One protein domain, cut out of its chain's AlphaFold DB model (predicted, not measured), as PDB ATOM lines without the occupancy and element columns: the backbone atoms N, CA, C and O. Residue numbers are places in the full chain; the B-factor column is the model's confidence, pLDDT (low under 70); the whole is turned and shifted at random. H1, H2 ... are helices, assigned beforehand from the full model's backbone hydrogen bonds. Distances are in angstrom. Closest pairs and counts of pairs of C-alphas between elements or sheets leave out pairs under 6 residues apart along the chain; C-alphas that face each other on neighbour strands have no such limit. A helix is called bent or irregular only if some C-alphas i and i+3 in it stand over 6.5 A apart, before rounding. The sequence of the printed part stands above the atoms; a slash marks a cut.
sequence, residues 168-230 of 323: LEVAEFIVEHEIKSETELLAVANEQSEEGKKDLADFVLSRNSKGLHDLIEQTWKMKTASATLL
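What this domain is: This is residues 168 to 230 of the 323 residues of an uncharacterized protein of Paramuricea clavata (UniProt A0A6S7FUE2). One long helix, H4, packs with part of its length on a small head of three short helices, and its last residues, 224 to 230, stick out as a free arm past a kink. In the head, H2 and H3 are packed on each other at a steep angle and run opposite ways, while H1 crosses H4 steeply and comes close to both H2 and H3. The printed part has 63 residues with four named helices, in the order H1, H2, H3, H4, and no named strand; the class is all helix, with mostly crossed packing. The whole is only just compact, close to loose, with a radius of gyration of the C-alphas of 12.3 A. Its outline is elongated, spanning 42 by 21 by 18 A, and H4 makes much of the length.

How they stand to each other: The longest helix by residues is H4, residues 209 to 230. It has a kink of 44 degrees near residue 224 and is irregular, with C-alphas 223 and 226 7.2 A apart; its line is a rough one. H1, residues 168 to 176, touches H4, with 8 pairs of C-alphas within 8 A. The closest C-alphas of the two are those of Ala 171 and Thr 219, 5.7 A apart, and H4 touches H1 with residues 215 to 223 alone. H1 and H4 run the same way at a steep tilt of 66 degrees. H2, residues 182 to 194, touches H4 with residue 182 alone, and H4 touches H2 with residues 209 to 216 alone. Their closest C-alphas are those of Glu 182 and His 213, 6.2 A apart, and they run opposite ways at a steep tilt of 67 degrees. H3, residues 199 to 205, touches H2, with 11 pairs of C-alphas within 8 A. The closest are those of Ala 189 and Ala 201, 4.9 A apart; the two helices run opposite ways at a steep tilt of 46 degrees. H3 and H4 are close but not clearly touching, with the C-alphas of Val 204 and Leu 212 closest at 7.3 A; their steep tilt of 67 degrees, opposite ways, is only just short of about perpendicular. H1 is close to H2 but not clearly touching it, the closest C-alphas being those of Ile 174 and Leu 185, 7.7 A apart. H1 is likewise close to H3 but not clearly touching it, the closest C-alphas being those of Val 170 and Leu 200, 7.8 A apart. H1 stands about perpendicular to each of these two, at 81 degrees. In H1, H2 and H3 every pair of O i and N i+4 is within hydrogen-bond range; in H4 16 of 18 are.

Where its parts are: H4 begins with C-alpha 209 at (2.475, 40.853, -3.480) and ends with C-alpha 230 at (-26.374, 27.622, 0.257), 32.0 A away. H2 measures 18.6 A from C-alpha 182 to C-alpha 194. H1 begins with C-alpha 168 at (-6.901, 37.204, 11.154) and measures 12.3 A to C-alpha 176. H3 measures 10.0 A from C-alpha 199 to C-alpha 205.

The domain as a whole: The two C-alphas farthest apart are those of Gly 196 and Leu 230, 41.9 A. The first and last printed C-alphas, of Leu 168 and Leu 230, are 24.3 A apart. The printed part has no cut. The links from H1 to H2, H2 to H3 and H3 to H4 are tight, with 5, 4 and 3 residues between the helices. The mean pLDDT of the printed part is 89.5, and no printed residue is under 70.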
ATOM      1  N   LEU A 168      -5.482  37.188  10.823       89.19
ATOM      2  CA  LEU A 168      -6.901  37.204  11.154       89.19
ATOM      3  C   LEU A 168      -7.400  38.640  11.340       89.19
ATOM      4  O   LEU A 168      -8.398  38.999  10.734       89.19
ATOM      5  N   GLU A 169      -6.658  39.471  12.079       89.19
ATOM      6  CA  GLU A 169      -6.988  40.894  12.269       89.19
ATOM      7  C   GLU A 169      -7.006  41.643  10.924       89.19
ATOM      8  O   GLU A 169      -7.912  42.427  10.659       89.19
ATOM      9  N   VAL A 170      -6.056  41.356  10.022       90.38
ATOM     10  CA  VAL A 170      -6.073  41.949   8.670       90.38
ATOM     11  C   VAL A 170      -7.231  41.410   7.824       90.38
ATOM     12  O   VAL A 170      -7.826  42.166   7.064       90.38
ATOM     13  N   ALA A 171      -7.591  40.129   7.950       91.75
ATOM     14  CA  ALA A 171      -8.744  39.566   7.246       91.75
ATOM     15  C   ALA A 171     -10.071  40.196   7.710       91.75
ATOM     16  O   ALA A 171     -10.933  40.489   6.884       91.75
ATOM     17  N   GLU A 172     -10.232  40.437   9.013       92.00
ATOM     18  CA  GLU A 172     -11.386  41.153   9.569       92.00
ATOM     19  C   GLU A 172     -11.447  42.587   9.037       92.00
ATOM     20  O   GLU A 172     -12.489  43.003   8.531       92.00
ATOM     21  N   PHE A 173     -10.309  43.285   9.030       92.12
ATOM     22  CA  PHE A 173     -10.189  44.632   8.480       92.12
ATOM     23  C   PHE A 173     -10.555  44.705   6.986       92.12
ATOM     24  O   PHE A 173     -11.305  45.591   6.577       92.12
ATOM     25  N   ILE A 174     -10.075  43.750   6.178       94.12
ATOM     26  CA  ILE A 174     -10.399  43.633   4.744       94.12
ATOM     27  C   ILE A 174     -11.911  43.515   4.533       94.12
ATOM     28  O   ILE A 174     -12.455  44.124   3.614       94.12
ATOM     29  N   VAL A 175     -12.591  42.723   5.367       92.38
ATOM     30  CA  VAL A 175     -14.045  42.537   5.276       92.38
ATOM     31  C   VAL A 175     -14.792  43.790   5.726       92.38
ATOM     32  O   VAL A 175     -15.788  44.138   5.101       92.38
ATOM     33  N   GLU A 176     -14.332  44.451   6.788       92.31
ATOM     34  CA  GLU A 176     -14.947  45.667   7.330       92.31
ATOM     35  C   GLU A 176     -14.877  46.847   6.352       92.31
ATOM     36  O   GLU A 176     -15.862  47.558   6.183       92.31
ATOM     37  N   HIS A 177     -13.746  47.011   5.662       90.06
ATOM     38  CA  HIS A 177     -13.515  48.106   4.711       90.06
ATOM     39  C   HIS A 177     -13.833  47.716   3.257       90.06
ATOM     40  O   HIS A 177     -13.501  48.451   2.332       90.06
ATOM     41  N   GLU A 178     -14.447  46.547   3.047       90.81
ATOM     42  CA  GLU A 178     -14.811  45.998   1.734       90.81
ATOM     43  C   GLU A 178     -13.671  45.980   0.693       90.81
ATOM     44  O   GLU A 178     -13.912  46.090  -0.509       90.81
ATOM     45  N   ILE A 179     -12.428  45.773   1.135       92.06
ATOM     46  CA  ILE A 179     -11.228  45.831   0.288       92.06
ATOM     47  C   ILE A 179     -11.173  44.608  -0.633       92.06
ATOM     48  O   ILE A 179     -11.134  43.466  -0.168       92.06
ATOM     49  N   LYS A 180     -11.132  44.820  -1.953       90.31
ATOM     50  CA  LYS A 180     -11.141  43.736  -2.958       90.31
ATOM     51  C   LYS A 180      -9.850  43.603  -3.743       90.31
ATOM     52  O   LYS A 180      -9.639  42.554  -4.351       90.31
ATOM     53  N   SER A 181      -8.998  44.622  -3.737       90.94
ATOM     54  CA  SER A 181      -7.752  44.629  -4.503       90.94
ATOM     55  C   SER A 181      -6.523  44.916  -3.638       90.94
ATOM     56  O   SER A 181      -6.604  45.535  -2.578       90.94
ATOM     57  N   GLU A 182      -5.355  44.462  -4.102       91.62
ATOM     58  CA  GLU A 182      -4.064  44.770  -3.466       91.62
ATOM     59  C   GLU A 182      -3.806  46.283  -3.437       91.62
ATOM     60  O   GLU A 182      -3.333  46.818  -2.438       91.62
ATOM     61  N   THR A 183      -4.171  46.983  -4.513       91.00
ATOM     62  CA  THR A 183      -4.038  48.438  -4.638       91.00
ATOM     63  C   THR A 183      -4.878  49.194  -3.616       91.00
ATOM     64  O   THR A 183      -4.387  50.153  -3.031       91.00
ATOM     65  N   GLU A 184      -6.109  48.748  -3.352       91.38
ATOM     66  CA  GLU A 184      -6.953  49.328  -2.299       91.38
ATOM     67  C   GLU A 184      -6.341  49.102  -0.913       91.38
ATOM     68  O   GLU A 184      -6.271  50.033  -0.114       91.38
ATOM     69  N   LEU A 185      -5.829  47.896  -0.638       92.31
ATOM     70  CA  LEU A 185      -5.182  47.599   0.642       92.31
ATOM     71  C   LEU A 185      -3.943  48.475   0.877       92.31
ATOM     72  O   LEU A 185      -3.722  48.945   1.991       92.31
ATOM     73  N   LEU A 186      -3.147  48.705  -0.170       91.88
ATOM     74  CA  LEU A 186      -1.979  49.589  -0.131       91.88
ATOM     75  C   LEU A 186      -2.370  51.054   0.088       91.88
ATOM     76  O   LEU A 186      -1.724  51.730   0.888       91.88
ATOM     77  N   ALA A 187      -3.417  51.532  -0.589       91.81
ATOM     78  CA  ALA A 187      -3.915  52.897  -0.432       91.81
ATOM     79  C   ALA A 187      -4.357  53.158   1.015       91.81
ATOM     80  O   ALA A 187      -3.857  54.081   1.654       91.81
ATOM     81  N   VAL A 188      -5.178  52.262   1.574       92.31
ATOM     82  CA  VAL A 188      -5.657  52.355   2.962       92.31
ATOM     83  C   VAL A 188      -4.504  52.237   3.966       92.31
ATOM     84  O   VAL A 188      -4.482  52.930   4.983       92.31
ATOM     85  N   ALA A 189      -3.504  51.394   3.690       91.25
ATOM     86  CA  ALA A 189      -2.311  51.295   4.529       91.25
ATOM     87  C   ALA A 189      -1.476  52.587   4.526       91.25
ATOM     88  O   ALA A 189      -0.912  52.948   5.563       91.25
ATOM     89  N   ASN A 190      -1.397  53.282   3.387       91.12
ATOM     90  CA  ASN A 190      -0.695  54.557   3.287       91.12
ATOM     91  C   ASN A 190      -1.449  55.675   4.024       91.12
ATOM     92  O   ASN A 190      -0.846  56.356   4.848       91.12
ATOM     93  N   GLU A 191      -2.762  55.789   3.813       90.38
ATOM     94  CA  GLU A 191      -3.625  56.749   4.522       90.38
ATOM     95  C   GLU A 191      -3.515  56.580   6.047       90.38
ATOM     96  O   GLU A 191      -3.226  57.528   6.774       90.38
ATOM     97  N   GLN A 192      -3.614  55.345   6.551       88.44
ATOM     98  CA  GLN A 192      -3.454  55.081   7.985       88.44
ATOM     99  C   GLN A 192      -2.043  55.391   8.504       88.44
ATOM    100  O   GLN A 192      -1.879  55.808   9.653       88.44
ATOM    101  N   SER A 193      -1.010  55.212   7.677       88.25
ATOM    102  CA  SER A 193       0.363  55.567   8.042       88.25
ATOM    103  C   SER A 193       0.547  57.082   8.171       88.25
ATOM    104  O   SER A 193       1.261  57.523   9.079       88.25
ATOM    105  N   GLU A 194      -0.110  57.869   7.315       86.19
ATOM    106  CA  GLU A 194      -0.150  59.336   7.393       86.19
ATOM    107  C   GLU A 194      -0.877  59.811   8.662       86.19
ATOM    108  O   GLU A 194      -0.399  60.717   9.344       86.19
ATOM    109  N   GLU A 195      -1.939  59.113   9.071       84.38
ATOM    110  CA  GLU A 195      -2.640  59.321  10.351       84.38
ATOM    111  C   GLU A 195      -1.856  58.819  11.585       84.38
ATOM    112  O   GLU A 195      -2.285  58.986  12.730       84.38
ATOM    113  N   GLY A 196      -0.697  58.182  11.384       78.62
ATOM    114  CA  GLY A 196       0.189  57.693  12.444       78.62
ATOM    115  C   GLY A 196      -0.026  56.233  12.870       78.62
ATOM    116  O   GLY A 196       0.768  55.706  13.662       78.62
ATOM    117  N   LYS A 197      -1.028  55.539  12.313       85.88
ATOM    118  CA  LYS A 197      -1.279  54.097  12.490       85.88
ATOM    119  C   LYS A 197      -0.457  53.290  11.479       85.88
ATOM    120  O   LYS A 197      -0.908  52.940  10.396       85.88
ATOM    121  N   LYS A 198       0.782  52.957  11.842       87.25
ATOM    122  CA  LYS A 198       1.716  52.270  10.924       87.25
ATOM    123  C   LYS A 198       1.607  50.744  10.915       87.25
ATOM    124  O   LYS A 198       2.335  50.103  10.168       87.25
ATOM    125  N   ASP A 199       0.733  50.148  11.723       86.38
ATOM    126  CA  ASP A 199       0.705  48.690  11.899       86.38
ATOM    127  C   ASP A 199       0.277  47.954  10.615       86.38
ATOM    128  O   ASP A 199       0.843  46.908  10.283       86.38
ATOM    129  N   LEU A 200      -0.670  48.521   9.855       88.12
ATOM    130  CA  LEU A 200      -1.111  47.974   8.567       88.12
ATOM    131  C   LEU A 200      -0.036  48.142   7.484       88.12
ATOM    132  O   LEU A 200       0.243  47.199   6.743       88.12
ATOM    133  N   ALA A 201       0.634  49.296   7.445       88.75
ATOM    134  CA  ALA A 201       1.766  49.534   6.550       88.75
ATOM    135  C   ALA A 201       2.933  48.572   6.839       88.75
ATOM    136  O   ALA A 201       3.458  47.943   5.920       88.75
ATOM    137  N   ASP A 202       3.284  48.375   8.113       88.81
ATOM    138  CA  ASP A 202       4.316  47.422   8.537       88.81
ATOM    139  C   ASP A 202       3.947  45.978   8.149       88.81
ATOM    140  O   ASP A 202       4.815  45.189   7.760       88.81
ATOM    141  N   PHE A 203       2.661  45.614   8.233       89.69
ATOM    142  CA  PHE A 203       2.173  44.305   7.803       89.69
ATOM    143  C   PHE A 203       2.321  44.117   6.292       89.69
ATOM    144  O   PHE A 203       2.896  43.117   5.852       89.69
ATOM    145  N   VAL A 204       1.840  45.082   5.508       90.25
ATOM    146  CA  VAL A 204       1.846  45.024   4.045       90.25
ATOM    147  C   VAL A 204       3.277  44.991   3.501       90.25
ATOM    148  O   VAL A 204       3.596  44.123   2.692       90.25
ATOM    149  N   LEU A 205       4.177  45.820   4.035       88.25
ATOM    150  CA  LEU A 205       5.595  45.840   3.651       88.25
ATOM    151  C   LEU A 205       6.358  44.567   4.050       88.25
ATOM    152  O   LEU A 205       7.393  44.250   3.465       88.25
ATOM    153  N   SER A 206       5.873  43.816   5.045       87.31
ATOM    154  CA  SER A 206       6.497  42.554   5.467       87.31
ATOM    155  C   SER A 206       6.162  41.357   4.569       87.31
ATOM    156  O   SER A 206       6.730  40.274   4.750       87.31
ATOM    157  N   ARG A 207       5.233  41.527   3.624       87.06
ATOM    158  CA  ARG A 207       4.702  40.481   2.745       87.06
ATOM    159  C   ARG A 207       5.107  40.744   1.296       87.06
ATOM    160  O   ARG A 207       5.384  41.865   0.897       87.06
ATOM    161  N   ASN A 208       5.135  39.687   0.492       89.12
ATOM    162  CA  ASN A 208       5.230  39.815  -0.960       89.12
ATOM    163  C   ASN A 208       3.827  40.006  -1.571       89.12
ATOM    164  O   ASN A 208       2.842  39.553  -0.987       89.12
ATOM    165  N   SER A 209       3.748  40.606  -2.765       88.06
ATOM    166  CA  SER A 209       2.475  40.853  -3.480       88.06
ATOM    167  C   SER A 209       1.620  39.582  -3.597       88.06
ATOM    168  O   SER A 209       0.455  39.574  -3.210       88.06
ATOM    169  N   LYS A 210       2.229  38.446  -3.971       90.44
ATOM    170  CA  LYS A 210       1.525  37.153  -4.024       90.44
ATOM    171  C   LYS A 210       0.869  36.775  -2.688       90.44
ATOM    172  O   LYS A 210      -0.280  36.356  -2.665       90.44
ATOM    173  N   GLY A 211       1.580  36.931  -1.571       88.81
ATOM    174  CA  GLY A 211       1.055  36.595  -0.248       88.81
ATOM    175  C   GLY A 211      -0.064  37.526   0.222       88.81
ATOM    176  O   GLY A 211      -0.898  37.095   1.016       88.81
ATOM    177  N   LEU A 212      -0.091  38.775  -0.250       91.38
ATOM    178  CA  LEU A 212      -1.190  39.715  -0.002       91.38
ATOM    179  C   LEU A 212      -2.411  39.374  -0.851       91.38
ATOM    180  O   LEU A 212      -3.513  39.283  -0.316       91.38
ATOM    181  N   HIS A 213      -2.206  39.108  -2.140       92.00
ATOM    182  CA  HIS A 213      -3.262  38.662  -3.038       92.00
ATOM    183  C   HIS A 213      -3.945  37.389  -2.515       92.00
ATOM    184  O   HIS A 213      -5.167  37.350  -2.378       92.00
ATOM    185  N   ASP A 214      -3.157  36.374  -2.146       93.62
ATOM    186  CA  ASP A 214      -3.673  35.112  -1.609       93.62
ATOM    187  C   ASP A 214      -4.471  35.333  -0.309       93.62
ATOM    188  O   ASP A 214      -5.504  34.693  -0.097       93.62
ATOM    189  N   LEU A 215      -4.041  36.268   0.552       93.38
ATOM    190  CA  LEU A 215      -4.756  36.616   1.785       93.38
ATOM    191  C   LEU A 215      -6.118  37.258   1.491       93.38
ATOM    192  O   LEU A 215      -7.117  36.848   2.084       93.38
ATOM    193  N   ILE A 216      -6.170  38.237   0.584       93.88
ATOM    194  CA  ILE A 216      -7.420  38.900   0.178       93.88
ATOM    195  C   ILE A 216      -8.374  37.864  -0.427       93.88
ATOM    196  O   ILE A 216      -9.531  37.755  -0.014       93.88
ATOM    197  N   GLU A 217      -7.880  37.039  -1.353       93.25
ATOM    198  CA  GLU A 217      -8.686  36.017  -2.017       93.25
ATOM    199  C   GLU A 217      -9.232  34.987  -1.014       93.25
ATOM    200  O   GLU A 217     -10.422  34.658  -1.030       93.25
ATOM    201  N   GLN A 218      -8.388  34.489  -0.106       93.44
ATOM    202  CA  GLN A 218      -8.799  33.523   0.907       93.44
ATOM    203  C   GLN A 218      -9.810  34.121   1.893       93.44
ATOM    204  O   GLN A 218     -10.766  33.439   2.269       93.44
ATOM    205  N   THR A 219      -9.645  35.392   2.264       94.44
ATOM    206  CA  THR A 219     -10.571  36.123   3.140       94.44
ATOM    207  C   THR A 219     -11.969  36.180   2.527       94.44
ATOM    208  O   THR A 219     -12.949  35.769   3.157       94.44
ATOM    209  N   TRP A 220     -12.077  36.579   1.257       94.44
ATOM    210  CA  TRP A 220     -13.364  36.628   0.562       94.44
ATOM    211  C   TRP A 220     -13.947  35.244   0.283       94.44
ATOM    212  O   TRP A 220     -15.157  35.053   0.431       94.44
ATOM    213  N   LYS A 221     -13.116  34.247  -0.051       91.56
ATOM    214  CA  LYS A 221     -13.556  32.846  -0.160       91.56
ATOM    215  C   LYS A 221     -14.161  32.363   1.153       91.56
ATOM    216  O   LYS A 221     -15.238  31.778   1.136       91.56
ATOM    217  N   MET A 222     -13.515  32.644   2.284       91.56
ATOM    218  CA  MET A 222     -14.009  32.271   3.610       91.56
ATOM    219  C   MET A 222     -15.329  32.982   3.938       91.56
ATOM    220  O   MET A 222     -16.294  32.324   4.323       91.56
ATOM    221  N   LYS A 223     -15.415  34.299   3.706       91.38
ATOM    222  CA  LYS A 223     -16.629  35.095   3.953       91.38
ATOM    223  C   LYS A 223     -17.818  34.639   3.102       91.38
ATOM    224  O   LYS A 223     -18.949  34.605   3.583       91.38
ATOM    225  N   THR A 224     -17.571  34.274   1.844       88.44
ATOM    226  CA  THR A 224     -18.615  33.884   0.881       88.44
ATOM    227  C   THR A 224     -18.879  32.378   0.828       88.44
ATOM    228  O   THR A 224     -19.818  31.955   0.149       88.44
ATOM    229  N   ALA A 225     -18.106  31.551   1.540       85.69
ATOM    230  CA  ALA A 225     -18.212  30.091   1.488       85.69
ATOM    231  C   ALA A 225     -19.604  29.590   1.892       85.69
ATOM    232  O   ALA A 225     -20.195  28.774   1.183       85.69
ATOM    233  N   SER A 226     -20.150  30.106   2.995       82.06
ATOM    234  CA  SER A 226     -21.475  29.724   3.497       82.06
ATOM    235  C   SER A 226     -22.579  30.073   2.493       82.06
ATOM    236  O   SER A 226     -23.373  29.211   2.115       82.06
ATOM    237  N   ALA A 227     -22.575  31.305   1.978       81.44
ATOM    238  CA  ALA A 227     -23.513  31.763   0.957       81.44
ATOM    239  C   ALA A 227     -23.377  30.965  -0.350       81.44
ATOM    240  O   ALA A 227     -24.379  30.599  -0.964       81.44
ATOM    241  N   THR A 228     -22.152  30.632  -0.757       81.75
ATOM    242  CA  THR A 228     -21.877  29.815  -1.947       81.75
ATOM    243  C   THR A 228     -22.401  28.393  -1.779       81.75
ATOM    244  O   THR A 228     -22.980  27.830  -2.708       81.75
ATOM    245  N   LEU A 229     -22.241  27.810  -0.592       82.38
ATOM    246  CA  LEU A 229     -22.742  26.476  -0.274       82.38
ATOM    247  C   LEU A 229     -24.274  26.447  -0.274       82.38
ATOM    248  O   LEU A 229     -24.863  25.551  -0.876       82.38
ATOM    249  N   LEU A 230     -24.919  27.454   0.321       79.25
ATOM    250  CA  LEU A 230     -26.374  27.622   0.257       79.25
ATOM    251  C   LEU A 230     -26.852  27.787  -1.191       79.25
ATOM    252  O   LEU A 230     -27.796  27.121  -1.608       79.25
TER     253      LEU A 230